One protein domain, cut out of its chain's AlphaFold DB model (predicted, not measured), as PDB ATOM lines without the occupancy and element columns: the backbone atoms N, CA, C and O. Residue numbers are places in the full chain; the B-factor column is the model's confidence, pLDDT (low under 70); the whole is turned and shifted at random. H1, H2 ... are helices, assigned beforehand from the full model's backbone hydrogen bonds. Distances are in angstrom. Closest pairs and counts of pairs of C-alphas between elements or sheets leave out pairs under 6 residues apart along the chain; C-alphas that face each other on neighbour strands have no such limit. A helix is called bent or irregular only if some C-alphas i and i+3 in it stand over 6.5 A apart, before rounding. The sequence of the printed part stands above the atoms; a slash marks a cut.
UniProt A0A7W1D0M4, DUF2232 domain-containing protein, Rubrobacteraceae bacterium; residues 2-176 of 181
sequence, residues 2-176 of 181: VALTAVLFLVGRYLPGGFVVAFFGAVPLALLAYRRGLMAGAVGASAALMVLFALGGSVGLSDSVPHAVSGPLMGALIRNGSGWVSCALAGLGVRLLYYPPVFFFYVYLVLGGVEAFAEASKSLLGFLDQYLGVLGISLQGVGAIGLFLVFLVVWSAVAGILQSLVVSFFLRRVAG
ATOM      1  N   VAL A   2     -15.180 -53.946  36.609       83.62
ATOM      2  CA  VAL A   2     -15.292 -54.541  35.258       83.62
ATOM      3  C   VAL A   2     -16.613 -55.292  35.030       83.62
ATOM      4  O   VAL A   2     -17.356 -54.938  34.123       83.62
ATOM      5  N   ALA A   3     -16.953 -56.267  35.883       83.69
ATOM      6  CA  ALA A   3     -18.182 -57.058  35.732       83.69
ATOM      7  C   ALA A   3     -19.455 -56.194  35.777       83.69
ATOM      8  O   ALA A   3     -20.310 -56.310  34.910       83.69
ATOM      9  N   LEU A   4     -19.539 -55.260  36.734       84.75
ATOM     10  CA  LEU A   4     -20.649 -54.304  36.828       84.75
ATOM     11  C   LEU A   4     -20.785 -53.455  35.556       84.75
ATOM     12  O   LEU A   4     -21.892 -53.246  35.077       84.75
ATOM     13  N   THR A   5     -19.666 -52.997  34.995       81.75
ATOM     14  CA  THR A   5     -19.663 -52.234  33.738       81.75
ATOM     15  C   THR A   5     -20.216 -53.065  32.585       81.75
ATOM     16  O   THR A   5     -21.110 -52.609  31.879       81.75
ATOM     17  N   ALA A   6     -19.723 -54.296  32.422       80.94
ATOM     18  CA  ALA A   6     -20.179 -55.190  31.365       80.94
ATOM     19  C   ALA A   6     -21.676 -55.509  31.497       80.94
ATOM     20  O   ALA A   6     -22.394 -55.478  30.502       80.94
ATOM     21  N   VAL A   7     -22.163 -55.735  32.723       83.31
ATOM     22  CA  VAL A   7     -23.594 -55.935  32.997       83.31
ATOM     23  C   VAL A   7     -24.405 -54.694  32.638       83.31
ATOM     24  O   VAL A   7     -25.424 -54.827  31.980       83.31
ATOM     25  N   LEU A   8     -23.966 -53.487  33.010       81.31
ATOM     26  CA  LEU A   8     -24.692 -52.255  32.681       81.31
ATOM     27  C   LEU A   8     -24.760 -52.007  31.170       81.31
ATOM     28  O   LEU A   8     -25.811 -51.619  30.666       81.31
ATOM     29  N   PHE A   9     -23.681 -52.283  30.435       82.31
ATOM     30  CA  PHE A   9     -23.704 -52.233  28.973       82.31
ATOM     31  C   PHE A   9     -24.639 -53.287  28.375       82.31
ATOM     32  O   PHE A   9     -25.434 -52.975  27.487       82.31
ATOM     33  N   LEU A  10     -24.605 -54.515  28.897       81.19
ATOM     34  CA  LEU A  10     -25.478 -55.592  28.443       81.19
ATOM     35  C   LEU A  10     -26.954 -55.276  28.724       81.19
ATOM     36  O   LEU A  10     -27.792 -55.442  27.847       81.19
ATOM     37  N   VAL A  11     -27.278 -54.763  29.910       80.56
ATOM     38  CA  VAL A  11     -28.640 -54.363  30.291       80.56
ATOM     39  C   VAL A  11     -29.117 -53.185  29.448       80.56
ATOM     40  O   VAL A  11     -30.252 -53.203  28.976       80.56
ATOM     41  N   GLY A  12     -28.252 -52.196  29.198       75.69
ATOM     42  CA  GLY A  12     -28.569 -51.085  28.304       75.69
ATOM     43  C   GLY A  12     -28.997 -51.565  26.925       75.69
ATOM     44  O   GLY A  12     -29.981 -51.076  26.396       75.69
ATOM     45  N   ARG A  13     -28.374 -52.605  26.377       75.31
ATOM     46  CA  ARG A  13     -28.784 -53.152  25.077       75.31
ATOM     47  C   ARG A  13     -30.233 -53.647  25.031       75.31
ATOM     48  O   ARG A  13     -30.887 -53.500  24.003       75.31
ATOM     49  N   TYR A  14     -30.714 -54.286  26.091       75.69
ATOM     50  CA  TYR A  14     -32.021 -54.955  26.075       75.69
ATOM     51  C   TYR A  14     -33.180 -54.049  26.509       75.69
ATOM     52  O   TYR A  14     -34.332 -54.478  26.469       75.69
ATOM     53  N   LEU A  15     -32.901 -52.804  26.907       76.06
ATOM     54  CA  LEU A  15     -33.917 -51.859  27.365       76.06
ATOM     55  C   LEU A  15     -34.291 -50.840  26.276       76.06
ATOM     56  O   LEU A  15     -33.406 -50.245  25.655       76.06
ATOM     57  N   PRO A  16     -35.591 -50.541  26.089       64.56
ATOM     58  CA  PRO A  16     -36.022 -49.368  25.334       64.56
ATOM     59  C   PRO A  16     -35.438 -48.102  25.980       64.56
ATOM     60  O   PRO A  16     -35.595 -47.888  27.179       64.56
ATOM     61  N   GLY A  17     -34.723 -47.273  25.213       66.38
ATOM     62  CA  GLY A  17     -33.977 -46.134  25.779       66.38
ATOM     63  C   GLY A  17     -32.657 -46.522  26.465       66.38
ATOM     64  O   GLY A  17     -32.087 -45.745  27.230       66.38
ATOM     65  N   GLY A  18     -32.150 -47.712  26.158       65.81
ATOM     66  CA  GLY A  18     -30.931 -48.327  26.673       65.81
ATOM     67  C   GLY A  18     -29.661 -47.484  26.730       65.81
ATOM     68  O   GLY A  18     -28.813 -47.692  27.601       65.81
ATOM     69  N   PHE A  19     -29.550 -46.482  25.856       69.00
ATOM     70  CA  PHE A  19     -28.448 -45.518  25.857       69.00
ATOM     71  C   PHE A  19     -28.303 -44.801  27.211       69.00
ATOM     72  O   PHE A  19     -27.187 -44.498  27.634       69.00
ATOM     73  N   VAL A  20     -29.413 -44.587  27.933       71.81
ATOM     74  CA  VAL A  20     -29.390 -43.973  29.266       71.81
ATOM     75  C   VAL A  20     -28.657 -44.870  30.259       71.81
ATOM     76  O   VAL A  20     -27.834 -44.396  31.037       71.81
ATOM     77  N   VAL A  21     -28.910 -46.177  30.198       74.56
ATOM     78  CA  VAL A  21     -28.267 -47.179  31.057       74.56
ATOM     79  C   VAL A  21     -26.783 -47.321  30.713       74.56
ATOM     80  O   VAL A  21     -25.949 -47.451  31.611       74.56
ATOM     81  N   ALA A  22     -26.423 -47.194  29.434       75.19
ATOM     82  CA  ALA A  22     -25.029 -47.210  29.001       75.19
ATOM     83  C   ALA A  22     -24.200 -46.055  29.607       75.19
ATOM     84  O   ALA A  22     -23.021 -46.254  29.917       75.19
ATOM     85  N   PHE A  23     -24.803 -44.889  29.899       83.56
ATOM     86  CA  PHE A  23     -24.118 -43.823  30.649       83.56
ATOM     87  C   PHE A  23     -23.666 -44.285  32.040       83.56
ATOM     88  O   PHE A  23     -22.569 -43.928  32.477       83.56
ATOM     89  N   PHE A  24     -24.469 -45.104  32.725       85.75
ATOM     90  CA  PHE A  24     -24.113 -45.646  34.038       85.75
ATOM     91  C   PHE A  24     -22.969 -46.656  33.947       85.75
ATOM     92  O   PHE A  24     -22.159 -46.730  34.870       85.75
ATOM     93  N   GLY A  25     -22.831 -47.371  32.825       85.31
ATOM     94  CA  GLY A  25     -21.686 -48.253  32.569       85.31
ATOM     95  C   GLY A  25     -20.338 -47.521  32.603       85.31
ATOM     96  O   GLY A  25     -19.326 -48.098  32.988       85.31
ATOM     97  N   ALA A  26     -20.310 -46.218  32.309       91.31
ATOM     98  CA  ALA A  26     -19.088 -45.421  32.409       91.31
ATOM     99  C   ALA A  26     -18.676 -45.090  33.857       91.31
ATOM    100  O   ALA A  26     -17.507 -44.791  34.102       91.31
ATOM    101  N   VAL A  27     -19.603 -45.133  34.823       93.75
ATOM    102  CA  VAL A  27     -19.363 -44.682  36.208       93.75
ATOM    103  C   VAL A  27     -18.330 -45.548  36.940       93.75
ATOM    104  O   VAL A  27     -17.391 -44.975  37.498       93.75
ATOM    105  N   PRO A  28     -18.404 -46.896  36.936       92.50
ATOM    106  CA  PRO A  28     -17.385 -47.718  37.586       92.50
ATOM    107  C   PRO A  28     -16.000 -47.532  36.957       92.50
ATOM    108  O   PRO A  28     -15.003 -47.515  37.670       92.50
ATOM    109  N   LEU A  29     -15.917 -47.352  35.637       94.50
ATOM    110  CA  LEU A  29     -14.648 -47.099  34.948       94.50
ATOM    111  C   LEU A  29     -14.065 -45.726  35.300       94.50
ATOM    112  O   LEU A  29     -12.863 -45.602  35.537       94.50
ATOM    113  N   ALA A  30     -14.920 -44.707  35.385       95.06
ATOM    114  CA  ALA A  30     -14.532 -43.377  35.827       95.06
ATOM    115  C   ALA A  30     -14.053 -43.389  37.285       95.06
ATOM    116  O   ALA A  30     -13.038 -42.774  37.599       95.06
ATOM    117  N   LEU A  31     -14.718 -44.140  38.168       93.94
ATOM    118  CA  LEU A  31     -14.292 -44.319  39.558       93.94
ATOM    119  C   LEU A  31     -12.947 -45.046  39.658       93.94
ATOM    120  O   LEU A  31     -12.092 -44.640  40.448       93.94
ATOM    121  N   LEU A  32     -12.728 -46.073  38.833       94.19
ATOM    122  CA  LEU A  32     -11.442 -46.763  38.756       94.19
ATOM    123  C   LEU A  32     -10.324 -45.803  38.343       94.19
ATOM    124  O   LEU A  32      -9.281 -45.765  38.992       94.19
ATOM    125  N   ALA A  33     -10.558 -44.996  37.305       95.31
ATOM    126  CA  ALA A  33      -9.590 -44.010  36.833       95.31
ATOM    127  C   ALA A  33      -9.347 -42.881  37.842       95.31
ATOM    128  O   ALA A  33      -8.210 -42.452  38.042       95.31
ATOM    129  N   TYR A  34     -10.403 -42.429  38.515       94.06
ATOM    130  CA  TYR A  34     -10.322 -41.423  39.564       94.06
ATOM    131  C   TYR A  34      -9.423 -41.897  40.715       94.06
ATOM    132  O   TYR A  34      -8.522 -41.174  41.132       94.06
ATOM    133  N   ARG A  35      -9.603 -43.141  41.181       92.06
ATOM    134  CA  ARG A  35      -8.834 -43.705  42.305       92.06
ATOM    135  C   ARG A  35      -7.425 -44.149  41.912       92.06
ATOM    136  O   ARG A  35      -6.464 -43.840  42.607       92.06
ATOM    137  N   ARG A  36      -7.293 -44.879  40.803       93.88
ATOM    138  CA  ARG A  36      -6.061 -45.602  40.430       93.88
ATOM    139  C   ARG A  36      -5.370 -45.055  39.178       93.88
ATOM    140  O   ARG A  36      -4.362 -45.597  38.742       93.88
ATOM    141  N   GLY A  37      -5.862 -43.945  38.630       94.31
ATOM    142  CA  GLY A  37      -5.290 -43.279  37.460       94.31
ATOM    143  C   GLY A  37      -5.834 -43.801  36.129       94.31
ATOM    144  O   GLY A  37      -6.436 -44.874  36.049       94.31
ATOM    145  N   LEU A  38      -5.604 -43.027  35.063       95.50
ATOM    146  CA  LEU A  38      -6.176 -43.269  33.734       95.50
ATOM    147  C   LEU A  38      -5.872 -44.673  33.193       95.50
ATOM    148  O   LEU A  38      -6.770 -45.322  32.666       95.50
ATOM    149  N   MET A  39      -4.642 -45.165  33.377       96.75
ATOM    150  CA  MET A  39      -4.231 -46.488  32.894       96.75
ATOM    151  C   MET A  39      -5.050 -47.623  33.513       96.75
ATOM    152  O   MET A  39      -5.484 -48.522  32.797       96.75
ATOM    153  N   ALA A  40      -5.331 -47.566  34.817       94.88
ATOM    154  CA  ALA A  40      -6.173 -48.565  35.473       94.88
ATOM    155  C   ALA A  40      -7.604 -48.540  34.914       94.88
ATOM    156  O   ALA A  40      -8.191 -49.591  34.653       94.88
ATOM    157  N   GLY A  41      -8.147 -47.342  34.676       94.50
ATOM    158  CA  GLY A  41      -9.440 -47.172  34.019       94.50
ATOM    159  C   GLY A  41      -9.463 -47.728  32.595       94.50
ATOM    160  O   GLY A  41     -10.411 -48.421  32.239       94.50
ATOM    161  N   ALA A  42      -8.413 -47.483  31.806       94.88
ATOM    162  CA  ALA A  42      -8.285 -47.983  30.438       94.88
ATOM    163  C   ALA A  42      -8.206 -49.517  30.388       94.88
ATOM    164  O   ALA A  42      -8.932 -50.142  29.619       94.88
ATOM    165  N   VAL A  43      -7.407 -50.141  31.262       96.19
ATOM    166  CA  VAL A  43      -7.359 -51.610  31.390       96.19
ATOM    167  C   VAL A  43      -8.726 -52.163  31.795       96.19
ATOM    168  O   VAL A  43      -9.200 -53.137  31.210       96.19
ATOM    169  N   GLY A  44      -9.398 -51.519  32.756       94.56
ATOM    170  CA  GLY A  44     -10.749 -51.898  33.167       94.56
ATOM    171  C   GLY A  44     -11.778 -51.775  32.041       94.56
ATOM    172  O   GLY A  44     -12.647 -52.637  31.915       94.56
ATOM    173  N   ALA A  45     -11.663 -50.741  31.206       94.12
ATOM    174  CA  ALA A  45     -12.519 -50.528  30.046       94.12
ATOM    175  C   ALA A  45     -12.320 -51.628  28.999       94.12
ATOM    176  O   ALA A  45     -13.297 -52.246  28.580       94.12
ATOM    177  N   SER A  46     -11.068 -51.936  28.647       94.19
ATOM    178  CA  SER A  46     -10.737 -53.028  27.728       94.19
ATOM    179  C   SER A  46     -11.269 -54.367  28.233       94.19
ATOM    180  O   SER A  46     -11.940 -55.081  27.492       94.19
ATOM    181  N   ALA A  47     -11.062 -54.679  29.516       93.44
ATOM    182  CA  ALA A  47     -11.584 -55.902  30.117       93.44
ATOM    183  C   ALA A  47     -13.123 -55.955  30.077       93.44
ATOM    184  O   ALA A  47     -13.697 -56.994  29.758       93.44
ATOM    185  N   ALA A  48     -13.806 -54.838  30.352       90.69
ATOM    186  CA  ALA A  48     -15.266 -54.784  30.312       90.69
ATOM    187  C   ALA A  48     -15.810 -54.978  28.891       90.69
ATOM    188  O   ALA A  48     -16.801 -55.684  28.714       90.69
ATOM    189  N   LEU A  49     -15.146 -54.405  27.883       91.31
ATOM    190  CA  LEU A  49     -15.495 -54.603  26.476       91.31
ATOM    191  C   LEU A  49     -15.247 -56.046  26.019       91.31
ATOM    192  O   LEU A  49     -16.077 -56.589  25.298       91.31
ATOM    193  N   MET A  50     -14.168 -56.695  26.471       91.12
ATOM    194  CA  MET A  50     -13.924 -58.117  26.185       91.12
ATOM    195  C   MET A  50     -15.007 -59.012  26.793       91.12
ATOM    196  O   MET A  50     -15.506 -59.911  26.121       91.12
ATOM    197  N   VAL A  51     -15.415 -58.743  28.038       89.38
ATOM    198  CA  VAL A  51     -16.523 -59.469  28.679       89.38
ATOM    199  C   VAL A  51     -17.831 -59.223  27.929       89.38
ATOM    200  O   VAL A  51     -18.562 -60.169  27.649       89.38
ATOM    201  N   LEU A  52     -18.117 -57.974  27.554       86.69
ATOM    202  CA  LEU A  52     -19.309 -57.640  26.775       86.69
ATOM    203  C   LEU A  52     -19.321 -58.360  25.422       86.69
ATOM    204  O   LEU A  52     -20.353 -58.898  25.028       86.69
ATOM    205  N   PHE A  53     -18.178 -58.409  24.736       86.94
ATOM    206  CA  PHE A  53     -18.025 -59.131  23.479       86.94
ATOM    207  C   PHE A  53     -18.255 -60.636  23.656       86.94
ATOM    208  O   PHE A  53     -18.987 -61.234  22.871       86.94
ATOM    209  N   ALA A  54     -17.693 -61.235  24.707       86.75
ATOM    210  CA  ALA A  54     -17.866 -62.656  24.999       86.75
ATOM    211  C   ALA A  54     -19.328 -63.026  25.309       86.75
ATOM    212  O   ALA A  54     -19.778 -64.104  24.931       86.75
ATOM    213  N   LEU A  55     -20.074 -62.142  25.981       83.25
ATOM    214  CA  LEU A  55     -21.465 -62.395  26.379       83.25
ATOM    215  C   LEU A  55     -22.492 -62.016  25.303       83.25
ATOM    216  O   LEU A  55     -23.533 -62.658  25.197       83.25
ATOM    217  N   GLY A  56     -22.239 -60.948  24.542       73.94
ATOM    218  CA  GLY A  56     -23.224 -60.329  23.649       73.94
ATOM    219  C   GLY A  56     -22.834 -60.275  22.169       73.94
ATOM    220  O   GLY A  56     -23.656 -59.853  21.350       73.94
ATOM    221  N   GLY A  57     -21.613 -60.670  21.802       76.75
ATOM    222  CA  GLY A  57     -21.084 -60.558  20.440       76.75
ATOM    223  C   GLY A  57     -20.725 -59.123  20.015       76.75
ATOM    224  O   GLY A  57     -20.827 -58.168  20.786       76.75
ATOM    225  N   SER A  58     -20.309 -58.963  18.751       68.38
ATOM    226  CA  SER A  58     -19.798 -57.699  18.181       68.38
ATOM    227  C   SER A  58     -20.823 -56.564  18.138       68.38
ATOM    228  O   SER A  58     -20.457 -55.400  18.280       68.38
ATOM    229  N   VAL A  59     -22.106 -56.895  17.985       59.44
ATOM    230  CA  VAL A  59     -23.199 -55.921  17.823       59.44
ATOM    231  C   VAL A  59     -23.363 -55.021  19.060       59.44
ATOM    232  O   VAL A  59     -23.846 -53.905  18.944       59.44
ATOM    233  N   GLY A  60     -22.918 -55.458  20.246       59.47
ATOM    234  CA  GLY A  60     -23.006 -54.665  21.483       59.47
ATOM    235  C   GLY A  60     -21.900 -53.618  21.676       59.47
ATOM    236  O   GLY A  60     -21.956 -52.835  22.629       59.47
ATOM    237  N   LEU A  61     -20.875 -53.610  20.819       69.19
ATOM    238  CA  LEU A  61     -19.700 -52.760  21.011       69.19
ATOM    239  C   LEU A  61     -19.914 -51.319  20.535       69.19
ATOM    240  O   LEU A  61     -19.348 -50.415  21.145       69.19
ATOM    241  N   SER A  62     -20.737 -51.086  19.507       72.25
ATOM    242  CA  SER A  62     -20.886 -49.759  18.885       72.25
ATOM    243  C   SER A  62     -21.318 -48.676  19.873       72.25
ATOM    244  O   SER A  62     -20.760 -47.581  19.882       72.25
ATOM    245  N   ASP A  63     -22.265 -49.001  20.748       76.06
ATOM    246  CA  ASP A  63     -22.795 -48.038  21.712       76.06
ATOM    247  C   ASP A  63     -21.932 -47.966  22.971       76.06
ATOM    248  O   ASP A  63     -21.755 -46.901  23.558       76.06
ATOM    249  N   SER A  64     -21.331 -49.087  23.368       86.38
ATOM    250  CA  SER A  64     -20.593 -49.205  24.628       86.38
ATOM    251  C   SER A  64     -19.176 -48.636  24.553       86.38
ATOM    252  O   SER A  64     -18.670 -48.123  25.551       86.38
ATOM    253  N   VAL A  65     -18.522 -48.698  23.386       90.75
ATOM    254  CA  VAL A  65     -17.126 -48.256  23.213       90.75
ATOM    255  C   VAL A  65     -16.937 -46.775  23.556       90.75
ATOM    256  O   VAL A  65     -16.064 -46.485  24.380       90.75
ATOM    257  N   PRO A  66     -17.747 -45.826  23.042       92.81
ATOM    258  CA  PRO A  66     -17.615 -44.423  23.425       92.81
ATOM    259  C   PRO A  66     -17.696 -44.207  24.937       92.81
ATOM    260  O   PRO A  66     -16.902 -43.448  25.490       92.81
ATOM    261  N   HIS A  67     -18.600 -44.913  25.624       92.19
ATOM    262  CA  HIS A  67     -18.747 -44.824  27.078       92.19
ATOM    263  C   HIS A  67     -17.568 -45.437  27.833       92.19
ATOM    264  O   HIS A  67     -17.105 -44.859  28.822       92.19
ATOM    265  N   ALA A  68     -17.077 -46.583  27.362       93.44
ATOM    266  CA  ALA A  68     -15.950 -47.291  27.946       93.44
ATOM    267  C   ALA A  68     -14.648 -46.488  27.836       93.44
ATOM    268  O   ALA A  68     -13.839 -46.517  28.759       93.44
ATOM    269  N   VAL A  69     -14.465 -45.732  26.751       94.88
ATOM    270  CA  VAL A  69     -13.289 -44.876  26.545       94.88
ATOM    271  C   VAL A  69     -13.423 -43.546  27.288       94.88
ATOM    272  O   VAL A  69     -12.487 -43.112  27.964       94.88
ATOM    273  N   SER A  70     -14.581 -42.885  27.210       95.75
ATOM    274  CA  SER A  70     -14.744 -41.564  27.824       95.75
ATOM    275  C   SER A  70     -14.887 -41.621  29.348       95.75
ATOM    276  O   SER A  70     -14.509 -40.663  30.015       95.75
ATOM    277  N   GLY A  71     -15.375 -42.728  29.923       95.25
ATOM    278  CA  GLY A  71     -15.491 -42.914  31.376       95.25
ATOM    279  C   GLY A  71     -14.159 -42.726  32.119       95.25
ATOM    280  O   GLY A  71     -14.064 -41.831  32.962       95.25
ATOM    281  N   PRO A  72     -13.103 -43.497  31.795       96.75
ATOM    282  CA  PRO A  72     -11.771 -43.320  32.365       96.75
ATOM    283  C   PRO A  72     -11.205 -41.904  32.204       96.75
ATOM    284  O   PRO A  72     -10.658 -41.354  33.160       96.75
ATOM    285  N   LEU A  73     -11.373 -41.294  31.025       96.81
ATOM    286  CA  LEU A  73     -10.924 -39.923  30.758       96.81
ATOM    287  C   LEU A  73     -11.620 -38.915  31.678       96.81
ATOM    288  O   LEU A  73     -10.954 -38.100  32.310       96.81
ATOM    289  N   MET A  74     -12.945 -39.004  31.812       96.19
ATOM    290  CA  MET A  74     -13.722 -38.156  32.721       96.19
ATOM    291  C   MET A  74     -13.297 -38.362  34.181       96.19
ATOM    292  O   MET A  74     -13.120 -37.390  34.911       96.19
ATOM    293  N   GLY A  75     -13.066 -39.609  34.604       94.94
ATOM    294  CA  GLY A  75     -12.568 -39.920  35.947       94.94
ATOM    295  C   GLY A  75     -11.209 -39.283  36.246       94.94
ATOM    296  O   GLY A  75     -11.023 -38.688  37.309       94.94
ATOM    297  N   ALA A  76     -10.278 -39.344  35.290       95.25
ATOM    298  CA  ALA A  76      -8.970 -38.703  35.400       95.25
ATOM    299  C   ALA A  76      -9.064 -37.165  35.406       95.25
ATOM    300  O   ALA A  76      -8.396 -36.510  36.205       95.25
ATOM    301  N   LEU A  77      -9.927 -36.581  34.571       94.88
ATOM    302  CA  LEU A  77     -10.180 -35.136  34.551       94.88
ATOM    303  C   LEU A  77     -10.733 -34.641  35.892       94.88
ATOM    304  O   LEU A  77     -10.235 -33.656  36.439       94.88
ATOM    305  N   ILE A  78     -11.723 -35.343  36.446       93.50
ATOM    306  CA  ILE A  78     -12.342 -34.994  37.733       93.50
ATOM    307  C   ILE A  78     -11.336 -35.131  38.880       93.50
ATOM    308  O   ILE A  78     -11.301 -34.266  39.753       93.50
ATOM    309  N   ARG A  79     -10.473 -36.157  38.860       92.38
ATOM    310  CA  ARG A  79      -9.369 -36.304  39.828       92.38
ATOM    311  C   ARG A  79      -8.458 -35.078  39.844       92.38
ATOM    312  O   ARG A  79      -8.016 -34.659  40.906       92.38
ATOM    313  N   ASN A  80      -8.220 -34.493  38.675       91.62
ATOM    314  CA  ASN A  80      -7.383 -33.307  38.504       91.62
ATOM    315  C   ASN A  80      -8.156 -31.988  38.704       91.62
ATOM    316  O   ASN A  80      -7.680 -30.933  38.296       91.62
ATOM    317  N   GLY A  81      -9.357 -32.025  39.291       90.19
ATOM    318  CA  GLY A  81     -10.150 -30.830  39.597       90.19
ATOM    319  C   GLY A  81     -10.913 -30.231  38.412       90.19
ATOM    320  O   GLY A  81     -11.456 -29.133  38.528       90.19
ATOM    321  N   SER A  82     -10.993 -30.925  37.273       93.31
ATOM    322  CA  SER A  82     -11.748 -30.430  36.116       93.31
ATOM    323  C   SER A  82     -13.260 -30.463  36.354       93.31
ATOM    324  O   SER A  82     -13.801 -31.361  37.002       93.31
ATOM    325  N   GLY A  83     -13.961 -29.489  35.770       89.25
ATOM    326  CA  GLY A  83     -15.418 -29.400  35.818       89.25
ATOM    327  C   GLY A  83     -16.135 -30.320  34.825       89.25
ATOM    328  O   GLY A  83     -15.536 -30.976  33.969       89.25
ATOM    329  N   TRP A  84     -17.467 -30.307  34.906       89.56
ATOM    330  CA  TRP A  84     -18.343 -31.088  34.026       89.56
ATOM    331  C   TRP A  84     -18.231 -30.665  32.550       89.56
ATOM    332  O   TRP A  84     -18.435 -31.491  31.664       89.56
ATOM    333  N   VAL A  85     -17.859 -29.411  32.265       93.94
ATOM    334  CA  VAL A  85     -17.662 -28.923  30.889       93.94
ATOM    335  C   VAL A  85     -16.486 -29.637  30.222       93.94
ATOM    336  O   VAL A  85     -16.647 -30.185  29.137       93.94
ATOM    337  N   SER A  86     -15.331 -29.732  30.890       94.44
ATOM    338  CA  SER A  86     -14.172 -30.473  30.369       94.44
ATOM    339  C   SER A  86     -14.503 -31.948  30.140       94.44
ATOM    340  O   SER A  86     -14.095 -32.534  29.141       94.44
ATOM    341  N   CYS A  87     -15.299 -32.542  31.032       94.31
ATOM    342  CA  CYS A  87     -15.779 -33.911  30.867       94.31
ATOM    343  C   CYS A  87     -16.716 -34.052  29.658       94.31
ATOM    344  O   CYS A  87     -16.592 -35.014  28.901       94.31
ATOM    345  N   ALA A  88     -17.615 -33.087  29.439       95.50
ATOM    346  CA  ALA A  88     -18.508 -33.079  28.283       95.50
ATOM    347  C   ALA A  88     -17.720 -32.954  26.971       95.50
ATOM    348  O   ALA A  88     -17.993 -33.698  26.032       95.50
ATOM    349  N   LEU A  89     -16.691 -32.100  26.935       96.75
ATOM    350  CA  LEU A  89     -15.789 -31.963  25.788       96.75
ATOM    351  C   LEU A  89     -14.976 -33.237  25.528       96.75
ATOM    352  O   LEU A  89     -14.833 -33.641  24.377       96.75
ATOM    353  N   ALA A  90     -14.499 -33.919  26.573       95.12
ATOM    354  CA  ALA A  90     -13.841 -35.217  26.419       95.12
ATOM    355  C   ALA A  90     -14.804 -36.275  25.852       95.12
ATOM    356  O   ALA A  90     -14.447 -37.024  24.941       95.12
ATOM    357  N   GLY A  91     -16.046 -36.311  26.345       95.00
ATOM    358  CA  GLY A  91     -17.094 -37.196  25.831       95.00
ATOM    359  C   GLY A  91     -17.480 -36.903  24.380       95.00
ATOM    360  O   GLY A  91     -17.713 -37.845  23.620       95.00
ATOM    361  N   LEU A  92     -17.524 -35.625  23.999       95.75
ATOM    362  CA  LEU A  92     -17.717 -35.169  22.624       95.75
ATOM    363  C   LEU A  92     -16.551 -35.625  21.740       95.75
ATOM    364  O   LEU A  92     -16.780 -36.277  20.727       95.75
ATOM    365  N   GLY A  93     -15.311 -35.348  22.148       96.31
ATOM    366  CA  GLY A  93     -14.110 -35.690  21.386       96.31
ATOM    367  C   GLY A  93     -13.998 -37.186  21.096       96.31
ATOM    368  O   GLY A  93     -13.803 -37.572  19.949       96.31
ATOM    369  N   VAL A  94     -14.220 -38.039  22.101       96.00
ATOM    370  CA  VAL A  94     -14.223 -39.503  21.914       96.00
ATOM    371  C   VAL A  94     -15.255 -39.934  20.869       96.00
ATOM    372  O   VAL A  94     -14.956 -40.759  20.010       96.00
ATOM    373  N   ARG A  95     -16.461 -39.363  20.905       94.06
ATOM    374  CA  ARG A  95     -17.535 -39.707  19.964       94.06
ATOM    375  C   ARG A  95     -17.271 -39.201  18.554       94.06
ATOM    376  O   ARG A  95     -17.527 -39.933  17.606       94.06
ATOM    377  N   LEU A  96     -16.713 -38.001  18.412       94.81
ATOM    378  CA  LEU A  96     -16.311 -37.459  17.114       94.81
ATOM    379  C   LEU A  96     -15.128 -38.215  16.502       94.81
ATOM    380  O   LEU A  96     -14.986 -38.226  15.287       94.81
ATOM    381  N   LEU A  97     -14.298 -38.870  17.313       94.81
ATOM    382  CA  LEU A  97     -13.254 -39.766  16.812       94.81
ATOM    383  C   LEU A  97     -13.792 -41.161  16.474       94.81
ATOM    384  O   LEU A  97     -13.234 -41.836  15.617       94.81
ATOM    385  N   TYR A  98     -14.866 -41.597  17.135       92.94
ATOM    386  CA  TYR A  98     -15.408 -42.946  16.983       92.94
ATOM    387  C   TYR A  98     -16.482 -43.058  15.895       92.94
ATOM    388  O   TYR A  98     -16.399 -43.928  15.029       92.94
ATOM    389  N   TYR A  99     -17.498 -42.194  15.920       91.62
ATOM    390  CA  TYR A  99     -18.662 -42.346  15.051       91.62
ATOM    391  C   TYR A  99     -18.387 -42.070  13.573       91.62
ATOM    392  O   TYR A  99     -18.913 -42.832  12.770       91.62
ATOM    393  N   PRO A 100     -17.578 -41.073  13.159       92.00
ATOM    394  CA  PRO A 100     -17.344 -40.853  11.735       92.00
ATOM    395  C   PRO A 100     -16.650 -42.036  11.044       92.00
ATOM    396  O   PRO A 100     -17.167 -42.474  10.020       92.00
ATOM    397  N   PRO A 101     -15.566 -42.640  11.582       92.38
ATOM    398  CA  PRO A 101     -14.990 -43.845  10.981       92.38
ATOM    399  C   PRO A 101     -15.970 -45.019  10.921       92.38
ATOM    400  O   PRO A 101     -16.051 -45.687   9.894       92.38
ATOM    401  N   VAL A 102     -16.747 -45.249  11.987       90.06
ATOM    402  CA  VAL A 102     -17.766 -46.314  12.022       90.06
ATOM    403  C   VAL A 102     -18.865 -46.061  10.991       90.06
ATOM    404  O   VAL A 102     -19.287 -46.980  10.293       90.06
ATOM    405  N   PHE A 103     -19.296 -44.810  10.852       90.94
ATOM    406  CA  PHE A 103     -20.282 -44.391   9.868       90.94
ATOM    407  C   PHE A 103     -19.770 -44.582   8.440       90.94
ATOM    408  O   PHE A 103     -20.450 -45.205   7.632       90.94
ATOM    409  N   PHE A 104     -18.559 -44.117   8.127       91.75
ATOM    410  CA  PHE A 104     -17.981 -44.293   6.797       91.75
ATOM    411  C   PHE A 104     -17.735 -45.763   6.462       91.75
ATOM    412  O   PHE A 104     -18.029 -46.184   5.344       91.75
ATOM    413  N   PHE A 105     -17.265 -46.553   7.429       91.00
ATOM    414  CA  PHE A 105     -17.171 -48.003   7.286       91.00
ATOM    415  C   PHE A 105     -18.535 -48.596   6.913       91.00
ATOM    416  O   PHE A 105     -18.639 -49.342   5.945       91.00
ATOM    417  N   TYR A 106     -19.594 -48.223   7.631       88.62
ATOM    418  CA  TYR A 106     -20.943 -48.708   7.356       88.62
ATOM    419  C   TYR A 106     -21.451 -48.288   5.966       88.62
ATOM    420  O   TYR A 106     -21.899 -49.133   5.194       88.62
ATOM    421  N   VAL A 107     -21.327 -47.010   5.603       91.44
ATOM    422  CA  VAL A 107     -21.796 -46.493   4.307       91.44
ATOM    423  C   VAL A 107     -21.083 -47.173   3.138       91.44
ATOM    424  O   VAL A 107     -21.734 -47.659   2.216       91.44
ATOM    425  N   TYR A 108     -19.753 -47.240   3.170       92.31
ATOM    426  CA  TYR A 108     -18.990 -47.713   2.014       92.31
ATOM    427  C   TYR A 108     -18.841 -49.232   1.958       92.31
ATOM    428  O   TYR A 108     -18.873 -49.792   0.866       92.31
ATOM    429  N   LEU A 109     -18.687 -49.908   3.099       91.31
ATOM    430  CA  LEU A 109     -18.418 -51.351   3.116       91.31
ATOM    431  C   LEU A 109     -19.658 -52.198   3.388       91.31
ATOM    432  O   LEU A 109     -19.711 -53.329   2.916       91.31
ATOM    433  N   VAL A 110     -20.639 -51.686   4.136       89.44
ATOM    434  CA  VAL A 110     -21.845 -52.460   4.476       89.44
ATOM    435  C   VAL A 110     -22.987 -52.151   3.517       89.44
ATOM    436  O   VAL A 110     -23.603 -53.075   2.995       89.44
ATOM    437  N   LEU A 111     -23.267 -50.871   3.263       89.44
ATOM    438  CA  LEU A 111     -24.340 -50.466   2.348       89.44
ATOM    439  C   LEU A 111     -23.912 -50.432   0.877       89.44
ATOM    440  O   LEU A 111     -24.765 -50.482  -0.002       89.44
ATOM    441  N   GLY A 112     -22.608 -50.372   0.606       91.00
ATOM    442  CA  GLY A 112     -22.067 -50.397  -0.753       91.00
ATOM    443  C   GLY A 112     -22.028 -49.036  -1.453       91.00
ATOM    444  O   GLY A 112     -21.840 -48.997  -2.666       91.00
ATOM    445  N   GLY A 113     -22.181 -47.925  -0.725       91.31
ATOM    446  CA  GLY A 113     -22.024 -46.586  -1.290       91.31
ATOM    447  C   GLY A 113     -22.950 -45.526  -0.705       91.31
ATOM    448  O   GLY A 113     -23.827 -45.791   0.122       91.31
ATOM    449  N   VAL A 114     -22.741 -44.291  -1.159       90.56
ATOM    450  CA  VAL A 114     -23.474 -43.103  -0.698       90.56
ATOM    451  C   VAL A 114     -24.923 -43.129  -1.178       90.56
ATOM    452  O   VAL A 114     -25.827 -42.720  -0.453       90.56
ATOM    453  N   GLU A 115     -25.154 -43.643  -2.379       90.88
ATOM    454  CA  GLU A 115     -26.463 -43.749  -3.014       90.88
ATOM    455  C   GLU A 115     -27.368 -44.710  -2.236       90.88
ATOM    456  O   GLU A 115     -28.487 -44.344  -1.883       90.88
ATOM    457  N   ALA A 116     -26.845 -45.886  -1.871       89.56
ATOM    458  CA  ALA A 116     -27.556 -46.863  -1.047       89.56
ATOM    459  C   ALA A 116     -27.890 -46.303   0.348       89.56
ATOM    460  O   ALA A 116     -28.988 -46.511   0.869       89.56
ATOM    461  N   PHE A 117     -26.974 -45.531   0.945       89.25
ATOM    462  CA  PHE A 117     -27.237 -44.837   2.205       89.25
ATOM    463  C   PHE A 117     -28.308 -43.746   2.074       89.25
ATOM    464  O   PHE A 117     -29.173 -43.632   2.947       89.25
ATOM    465  N   ALA A 118     -28.277 -42.952   1.004       88.44
ATOM    466  CA  ALA A 118     -29.274 -41.915   0.752       88.44
ATOM    467  C   ALA A 118     -30.671 -42.521   0.537       88.44
ATOM    468  O   ALA A 118     -31.654 -42.015   1.079       88.44
ATOM    469  N   GLU A 119     -30.763 -43.642  -0.178       88.94
ATOM    470  CA  GLU A 119     -32.018 -44.370  -0.380       88.94
ATOM    471  C   GLU A 119     -32.578 -44.930   0.937       88.94
ATOM    472  O   GLU A 119     -33.741 -44.681   1.275       88.94
ATOM    473  N   ALA A 120     -31.737 -45.584   1.744       86.25
ATOM    474  CA  ALA A 120     -32.116 -46.049   3.080       86.25
ATOM    475  C   ALA A 120     -32.562 -44.887   3.990       86.25
ATOM    476  O   ALA A 120     -33.575 -44.977   4.689       86.25
ATOM    477  N   SER A 121     -31.851 -43.760   3.936       84.12
ATOM    478  CA  SER A 121     -32.190 -42.550   4.690       84.12
ATOM    479  C   SER A 121     -33.526 -41.959   4.250       84.12
ATOM    480  O   SER A 121     -34.301 -41.521   5.098       84.12
ATOM    481  N   LYS A 122     -33.847 -41.985   2.953       84.25
ATOM    482  CA  LYS A 122     -35.137 -41.516   2.430       84.25
ATOM    483  C   LYS A 122     -36.298 -42.380   2.915       84.25
ATOM    484  O   LYS A 122     -37.359 -41.844   3.220       84.25
ATOM    485  N   SER A 123     -36.102 -43.691   3.050       83.19
ATOM    486  CA  SER A 123     -37.115 -44.569   3.650       83.19
ATOM    487  C   SER A 123     -37.416 -44.193   5.106       83.19
ATOM    488  O   SER A 123     -38.568 -44.272   5.530       83.19
ATOM    489  N   LEU A 124     -36.406 -43.741   5.854       80.56
ATOM    490  CA  LEU A 124     -36.517 -43.459   7.287       80.56
ATOM    491  C   LEU A 124     -36.933 -42.009   7.598       80.56
ATOM    492  O   LEU A 124     -37.677 -41.758   8.543       80.56
ATOM    493  N   LEU A 125     -36.451 -41.054   6.802       84.19
ATOM    494  CA  LEU A 125     -36.581 -39.609   7.013       84.19
ATOM    495  C   LEU A 125     -37.341 -38.909   5.883       84.19
ATOM    496  O   LEU A 125     -37.411 -37.685   5.868       84.19
ATOM    497  N   GLY A 126     -37.934 -39.646   4.941       78.00
ATOM    498  CA  GLY A 126     -38.630 -39.066   3.787       78.00
ATOM    499  C   GLY A 126     -39.786 -38.136   4.163       78.00
ATOM    500  O   GLY A 126     -40.095 -37.210   3.423       78.00
ATOM    501  N   PHE A 127     -40.370 -38.307   5.352       81.88
ATOM    502  CA  PHE A 127     -41.374 -37.381   5.890       81.88
ATOM    503  C   PHE A 127     -40.806 -35.985   6.214       81.88
ATOM    504  O   PHE A 127     -41.561 -35.017   6.287       81.88
ATOM    505  N   LEU A 128     -39.487 -35.868   6.406       81.25
ATOM    506  CA  LEU A 128     -38.787 -34.604   6.643       81.25
ATOM    507  C   LEU A 128     -38.342 -33.915   5.354       81.25
ATOM    508  O   LEU A 128     -37.959 -32.751   5.419       81.25
ATOM    509  N   ASP A 129     -38.409 -34.582   4.199       79.38
ATOM    510  CA  ASP A 129     -37.887 -34.062   2.926       79.38
ATOM    511  C   ASP A 129     -38.529 -32.712   2.558       79.38
ATOM    512  O   ASP A 129     -37.844 -31.765   2.181       79.38
ATOM    513  N   GLN A 130     -39.838 -32.569   2.803       79.12
ATOM    514  CA  GLN A 130     -40.560 -31.310   2.594       79.12
ATOM    515  C   GLN A 130     -40.031 -30.166   3.475       79.12
ATOM    516  O   GLN A 130     -39.935 -29.030   3.016       79.12
ATOM    517  N   TYR A 131     -39.678 -30.444   4.732       82.31
ATOM    518  CA  TYR A 131     -39.190 -29.434   5.677       82.31
ATOM    519  C   TYR A 131     -37.709 -29.110   5.450       82.31
ATOM    520  O   TYR A 131     -37.302 -27.953   5.540       82.31
ATOM    521  N   LEU A 132     -36.906 -30.121   5.119       80.69
ATOM    522  CA  LEU A 132     -35.489 -29.972   4.788       80.69
ATOM    523  C   LEU A 132     -35.297 -29.214   3.470       80.69
ATOM    524  O   LEU A 132     -34.392 -28.383   3.376       80.69
ATOM    525  N   GLY A 133     -36.200 -29.408   2.504       75.50
ATOM    526  CA  GLY A 133     -36.221 -28.660   1.248       75.50
ATOM    527  C   GLY A 133     -36.395 -27.149   1.439       75.50
ATOM    528  O   GLY A 133     -35.757 -26.373   0.733       75.50
ATOM    529  N   VAL A 134     -37.163 -26.713   2.449       79.62
ATOM    530  CA  VAL A 134     -37.290 -25.283   2.813       79.62
ATOM    531  C   VAL A 134     -35.954 -24.702   3.292       79.62
ATOM    532  O   VAL A 134     -35.681 -23.522   3.088       79.62
ATOM    533  N   LEU A 135     -35.101 -25.531   3.895       77.88
ATOM    534  CA  LEU A 135     -33.771 -25.159   4.384       77.88
ATOM    535  C   LEU A 135     -32.662 -25.370   3.336       77.88
ATOM    536  O   LEU A 135     -31.489 -25.168   3.647       77.88
ATOM    537  N   GLY A 136     -33.004 -25.791   2.111       78.31
ATOM    538  CA  GLY A 136     -32.034 -26.109   1.059       78.31
ATOM    539  C   GLY A 136     -31.218 -27.381   1.319       78.31
ATOM    540  O   GLY A 136     -30.169 -27.575   0.707       78.31
ATOM    541  N   ILE A 137     -31.671 -28.250   2.230       79.88
ATOM    542  CA  ILE A 137     -30.996 -29.504   2.579       79.88
ATOM    543  C   ILE A 137     -31.585 -30.634   1.732       79.88
ATOM    544  O   ILE A 137     -32.787 -30.884   1.764       79.88
ATOM    545  N   SER A 138     -30.724 -31.343   1.000       77.88
ATOM    546  CA  SER A 138     -31.102 -32.505   0.189       77.88
ATOM    547  C   SER A 138     -30.831 -33.811   0.935       77.88
ATOM    548  O   SER A 138     -29.731 -34.014   1.449       77.88
ATOM    549  N   LEU A 139     -31.798 -34.735   0.933       78.38
ATOM    550  CA  LEU A 139     -31.613 -36.122   1.386       78.38
ATOM    551  C   LEU A 139     -30.969 -37.028   0.318       78.38
ATOM    552  O   LEU A 139     -30.972 -38.248   0.458       78.38
ATOM    553  N   GLN A 140     -30.418 -36.459  -0.757       80.88
ATOM    554  CA  GLN A 140     -29.769 -37.208  -1.834       80.88
ATOM    555  C   GLN A 140     -28.245 -37.091  -1.771       80.88
ATOM    556  O   GLN A 140     -27.697 -36.035  -1.437       80.88
ATOM    557  N   GLY A 141     -27.559 -38.175  -2.146       80.19
ATOM    558  CA  GLY A 141     -26.107 -38.213  -2.310       80.19
ATOM    559  C   GLY A 141     -25.350 -37.645  -1.104       80.19
ATOM    560  O   GLY A 141     -25.570 -38.037   0.042       80.19
ATOM    561  N   VAL A 142     -24.476 -36.672  -1.363       82.50
ATOM    562  CA  VAL A 142     -23.628 -36.025  -0.344       82.50
ATOM    563  C   VAL A 142     -24.444 -35.245   0.701       82.50
ATOM    564  O   VAL A 142     -23.996 -35.095   1.838       82.50
ATOM    565  N   GLY A 143     -25.658 -34.793   0.369       82.19
ATOM    566  CA  GLY A 143     -26.528 -34.077   1.307       82.19
ATOM    567  C   GLY A 143     -26.990 -34.949   2.481       82.19
ATOM    568  O   GLY A 143     -26.969 -34.496   3.627       82.19
ATOM    569  N   ALA A 144     -27.281 -36.232   2.227       84.81
ATOM    570  CA  ALA A 144     -27.619 -37.203   3.273       84.81
ATOM    571  C   ALA A 144     -26.444 -37.441   4.235       84.81
ATOM    572  O   ALA A 144     -26.633 -37.497   5.451       84.81
ATOM    573  N   ILE A 145     -25.217 -37.515   3.701       88.38
ATOM    574  CA  ILE A 145     -23.993 -37.596   4.512       88.38
ATOM    575  C   ILE A 145     -23.852 -36.347   5.379       88.38
ATOM    576  O   ILE A 145     -23.644 -36.464   6.584       88.38
ATOM    577  N   GLY A 146     -23.984 -35.158   4.785       88.19
ATOM    578  CA  GLY A 146     -23.869 -33.893   5.508       88.19
ATOM    579  C   GLY A 146     -24.860 -33.799   6.669       88.19
ATOM    580  O   GLY A 146     -24.460 -33.499   7.795       88.19
ATOM    581  N   LEU A 147     -26.128 -34.139   6.427       87.06
ATOM    582  CA  LEU A 147     -27.159 -34.155   7.463       87.06
ATOM    583  C   LEU A 147     -26.824 -35.146   8.586       87.06
ATOM    584  O   LEU A 147     -26.952 -34.808   9.764       87.06
ATOM    585  N   PHE A 148     -26.355 -36.346   8.240       89.38
ATOM    586  CA  PHE A 148     -25.978 -37.344   9.237       89.38
ATOM    587  C   PHE A 148     -24.757 -36.912  10.057       89.38
ATOM    588  O   PHE A 148     -24.737 -37.102  11.271       89.38
ATOM    589  N   LEU A 149     -23.760 -36.274   9.442       90.88
ATOM    590  CA  LEU A 149     -22.607 -35.723  10.159       90.88
ATOM    591  C   LEU A 149     -23.024 -34.613  11.133       90.88
ATOM    592  O   LEU A 149     -22.552 -34.595  12.271       90.88
ATOM    593  N   VAL A 150     -23.944 -33.728  10.736       91.56
ATOM    594  CA  VAL A 150     -24.515 -32.717  11.642       91.56
ATOM    595  C   VAL A 150     -25.243 -33.391  12.802       91.56
ATOM    596  O   VAL A 150     -25.001 -33.046  13.961       91.56
ATOM    597  N   PHE A 151     -26.077 -34.393  12.511       90.62
ATOM    598  CA  PHE A 151     -26.742 -35.185  13.542       90.62
ATOM    599  C   PHE A 151     -25.732 -35.835  14.495       90.62
ATOM    600  O   PHE A 151     -25.898 -35.731  15.708       90.62
ATOM    601  N   LEU A 152     -24.653 -36.435  13.982       91.75
ATOM    602  CA  LEU A 152     -23.599 -37.033  14.801       91.75
ATOM    603  C   LEU A 152     -22.939 -36.009  15.721       91.75
ATOM    604  O   LEU A 152     -22.696 -36.327  16.885       91.75
ATOM    605  N   VAL A 153     -22.664 -34.793  15.246       94.25
ATOM    606  CA  VAL A 153     -22.090 -33.725  16.081       94.25
ATOM    607  C   VAL A 153     -23.060 -33.336  17.193       94.25
ATOM    608  O   VAL A 153     -22.674 -33.326  18.366       94.25
ATOM    609  N   VAL A 154     -24.322 -33.070  16.848       94.62
ATOM    610  CA  VAL A 154     -25.361 -32.683  17.814       94.62
ATOM    611  C   VAL A 154     -25.571 -33.789  18.847       94.62
ATOM    612  O   VAL A 154     -25.502 -33.536  20.051       94.62
ATOM    613  N   TRP A 155     -25.748 -35.031  18.397       91.56
ATOM    614  CA  TRP A 155     -25.898 -36.192  19.268       91.56
ATOM    615  C   TRP A 155     -24.680 -36.391  20.169       91.56
ATOM    616  O   TRP A 155     -24.828 -36.621  21.368       91.56
ATOM    617  N   SER A 156     -23.467 -36.246  19.630       93.56
ATOM    618  CA  SER A 156     -22.232 -36.384  20.406       93.56
ATOM    619  C   SER A 156     -22.113 -35.325  21.497       93.56
ATOM    620  O   SER A 156     -21.652 -35.640  22.597       93.56
ATOM    621  N   ALA A 157     -22.565 -34.099  21.227       94.69
ATOM    622  CA  ALA A 157     -22.610 -33.029  22.215       94.69
ATOM    623  C   ALA A 157     -23.632 -33.336  23.319       94.69
ATOM    624  O   ALA A 157     -23.276 -33.309  24.499       94.69
ATOM    625  N   VAL A 158     -24.864 -33.710  22.954       93.44
ATOM    626  CA  VAL A 158     -25.911 -34.075  23.926       93.44
ATOM    627  C   VAL A 158     -25.468 -35.258  24.787       93.44
ATOM    628  O   VAL A 158     -25.495 -35.177  26.016       93.44
ATOM    629  N   ALA A 159     -24.996 -36.340  24.168       91.25
ATOM    630  CA  ALA A 159     -24.535 -37.527  24.878       91.25
ATOM    631  C   ALA A 159     -23.312 -37.234  25.763       91.25
ATOM    632  O   ALA A 159     -23.222 -37.758  26.874       91.25
ATOM    633  N   GLY A 160     -22.388 -36.379  25.309       93.38
ATOM    634  CA  GLY A 160     -21.246 -35.919  26.100       93.38
ATOM    635  C   GLY A 160     -21.674 -35.161  27.358       93.38
ATOM    636  O   GLY A 160     -21.161 -35.439  28.444       93.38
ATOM    637  N   ILE A 161     -22.654 -34.260  27.234       95.12
ATOM    638  CA  ILE A 161     -23.231 -33.521  28.365       95.12
ATOM    639  C   ILE A 161     -23.917 -34.483  29.338       95.12
ATOM    640  O   ILE A 161     -23.569 -34.496  30.518       95.12
ATOM    641  N   LEU A 162     -24.841 -35.321  28.857       93.44
ATOM    642  CA  LEU A 162     -25.585 -36.260  29.704       93.44
ATOM    643  C   LEU A 162     -24.646 -37.204  30.459       93.44
ATOM    644  O   LEU A 162     -24.755 -37.353  31.677       93.44
ATOM    645  N   GLN A 163     -23.672 -37.785  29.758       93.75
ATOM    646  CA  GLN A 163     -22.685 -38.658  30.382       93.75
ATOM    647  C   GLN A 163     -21.847 -37.915  31.424       93.75
ATOM    648  O   GLN A 163     -21.618 -38.447  32.509       93.75
ATOM    649  N   SER A 164     -21.404 -36.692  31.118       94.44
ATOM    650  CA  SER A 164     -20.639 -35.869  32.052       94.44
ATOM    651  C   SER A 164     -21.421 -35.578  33.331       94.44
ATOM    652  O   SER A 164     -20.871 -35.717  34.427       94.44
ATOM    653  N   LEU A 165     -22.706 -35.232  33.215       93.31
ATOM    654  CA  LEU A 165     -23.574 -34.975  34.362       93.31
ATOM    655  C   LEU A 165     -23.731 -36.224  35.233       93.31
ATOM    656  O   LEU A 165     -23.532 -36.140  36.445       93.31
ATOM    657  N   VAL A 166     -24.005 -37.382  34.625       92.69
ATOM    658  CA  VAL A 166     -24.121 -38.666  35.336       92.69
ATOM    659  C   VAL A 166     -22.807 -39.005  36.046       92.69
ATOM    660  O   VAL A 166     -22.788 -39.187  37.263       92.69
ATOM    661  N   VAL A 167     -21.685 -39.027  35.325       92.81
ATOM    662  CA  VAL A 167     -20.375 -39.387  35.890       92.81
ATOM    663  C   VAL A 167     -19.967 -38.430  37.009       92.81
ATOM    664  O   VAL A 167     -19.576 -38.881  38.088       92.81
ATOM    665  N   SER A 168     -20.116 -37.121  36.797       90.44
ATOM    666  CA  SER A 168     -19.786 -36.096  37.794       90.44
ATOM    667  C   SER A 168     -20.652 -36.214  39.046       90.44
ATOM    668  O   SER A 168     -20.141 -36.113  40.161       90.44
ATOM    669  N   PHE A 169     -21.955 -36.440  38.879       90.44
ATOM    670  CA  PHE A 169     -22.889 -36.613  39.986       90.44
ATOM    671  C   PHE A 169     -22.526 -37.823  40.850       90.44
ATOM    672  O   PHE A 169     -22.422 -37.701  42.075       90.44
ATOM    673  N   PHE A 170     -22.281 -38.977  40.223       89.88
ATOM    674  CA  PHE A 170     -21.940 -40.195  40.955       89.88
ATOM    675  C   PHE A 170     -20.565 -40.103  41.607       89.88
ATOM    676  O   PHE A 170     -20.450 -40.412  42.789       89.88
ATOM    677  N   LEU A 171     -19.539 -39.615  40.907       87.94
ATOM    678  CA  LEU A 171     -18.208 -39.457  41.500       87.94
ATOM    679  C   LEU A 171     -18.235 -38.540  42.724       87.94
ATOM    680  O   LEU A 171     -17.656 -38.895  43.744       87.94
ATOM    681  N   ARG A 172     -18.970 -37.423  42.687       82.56
ATOM    682  CA  ARG A 172     -19.084 -36.518  43.844       82.56
ATOM    683  C   ARG A 172     -19.742 -37.169  45.062       82.56
ATOM    684  O   ARG A 172     -19.376 -36.841  46.183       82.56
ATOM    685  N   ARG A 173     -20.695 -38.085  44.863       82.81
ATOM    686  CA  ARG A 173     -21.371 -38.797  45.965       82.81
ATOM    687  C   ARG A 173     -20.611 -40.020  46.466       82.81
ATOM    688  O   ARG A 173     -20.715 -40.383  47.634       82.81
ATOM    689  N   VAL A 174     -19.875 -40.670  45.573       76.06
ATOM    690  CA  VAL A 174     -19.275 -41.986  45.805       76.06
ATOM    691  C   VAL A 174     -17.793 -41.890  46.187       76.06
ATOM    692  O   VAL A 174     -17.284 -42.747  46.908       76.06
ATOM    693  N   ALA A 175     -17.092 -40.831  45.767       65.56
ATOM    694  CA  ALA A 175     -15.661 -40.660  46.032       65.56
ATOM    695  C   ALA A 175     -15.315 -40.595  47.530       65.56
ATOM    696  O   ALA A 175     -14.206 -40.981  47.884       65.56
ATOM    697  N   GLY A 176     -16.250 -40.180  48.395       58.41
ATOM    698  CA  GLY A 176     -16.062 -40.146  49.850       58.41
ATOM    699  C   GLY A 176     -16.673 -41.315  50.637       58.41
ATOM    700  O   GLY A 176     -16.508 -41.346  51.850       58.41
TER     701      GLY A 176
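What this domain is: This is residues 2 to 176 of the 181 residues of the protein "DUF2232 domain-containing protein" of Rubrobacteraceae bacterium (UniProt A0A7W1D0M4). One long helix, H7, runs through most of the domain's length; its later part packs on a three-helix bundle, H2, H3 and H4, with H1 packed on that bundle, and the bent H6 lies at its other end. H5 crosses H7 with its arm H5a and spreads away with H5b. The printed part has 175 residues with seven named helices, H1 to H7 in chain order, no named strand: all helix. It is compact, radius of gyration of the C-alphas 17.8 A, elongated at 54 by 35 by 26 A.

How they stand to each other: Start at H7, residues 142 to 174. H5, residues 84 to 110, assigned as one helix by its hydrogen bonds, is bent, C-alphas 97 and 100 being 6.6 A apart; its arms are H5a to 97 and H5b from 100. H5a touches H7 at a steep tilt of 39 degrees, opposite ways, closest C-alphas Gly 91 and Gly 160, 4.4 A. H6, residues 114 to 134, likewise assigned as one helix, is bent, C-alphas 124 and 127 being 7.9 A apart; its arms are H6a to 124 and H6b from 127. H6a touches residues 142 to 145 of H7 alone, closest C-alphas Ala 118 and Ala 144, 5.6 A; H6b touches no helix. The hub H4, residues 58 to 79, has a kink of 38 degrees near residue 65 and touches H7, closest C-alphas Met 74 and Ser 164, 7.3 A. H2, residues 19 to 36, touches H4, closest C-alphas Ala 30 and Gly 75, 4.0 A. H3, residues 38 to 56, forms a hairpin with H4, closest C-alphas Gly 41 and Pro 72, 4.8 A; H2, H3 and H4 are an up and down bundle, each running against the one before. H1, residues 2 to 14, forms a hairpin with H2, closest C-alphas Thr 5 and Gly 25, 4.6 A. Every O i to N i+4 pair is within hydrogen-bond range in H3, H5a, H5b, H6a and H7, against 8 of 9 in H1, 9 of 14 in H2, 11 of 18 in H4 and 2 of 4 in H6b.

Where its parts are: Find C-alpha 142 at (-23.628, -36.025, -0.344); from there H7 runs 46.7 A to C-alpha 174 at (-19.275, -41.986, 45.805). H1 begins at C-alpha 2, (-15.292, -54.541, 35.258). H4 spans 32.2 A, H2 26.7 A and H3 26.1 A. H2 and H4 are only just irregular, C-alphas 25 and 28 being 6.6 A apart and 59 and 62 6.7 A; H6b is irregular, C-alphas 127 and 130 being 7.0 A apart.

The domain as a whole: The two farthest C-alphas, Glu 115 and Gly 176, are 54.0 A apart. The printed part has no cut; H6 to H7 is a short link, the others tight. Look for pLDDT under 70 at residues 16 to 19, 58 to 61 and 175 to 176.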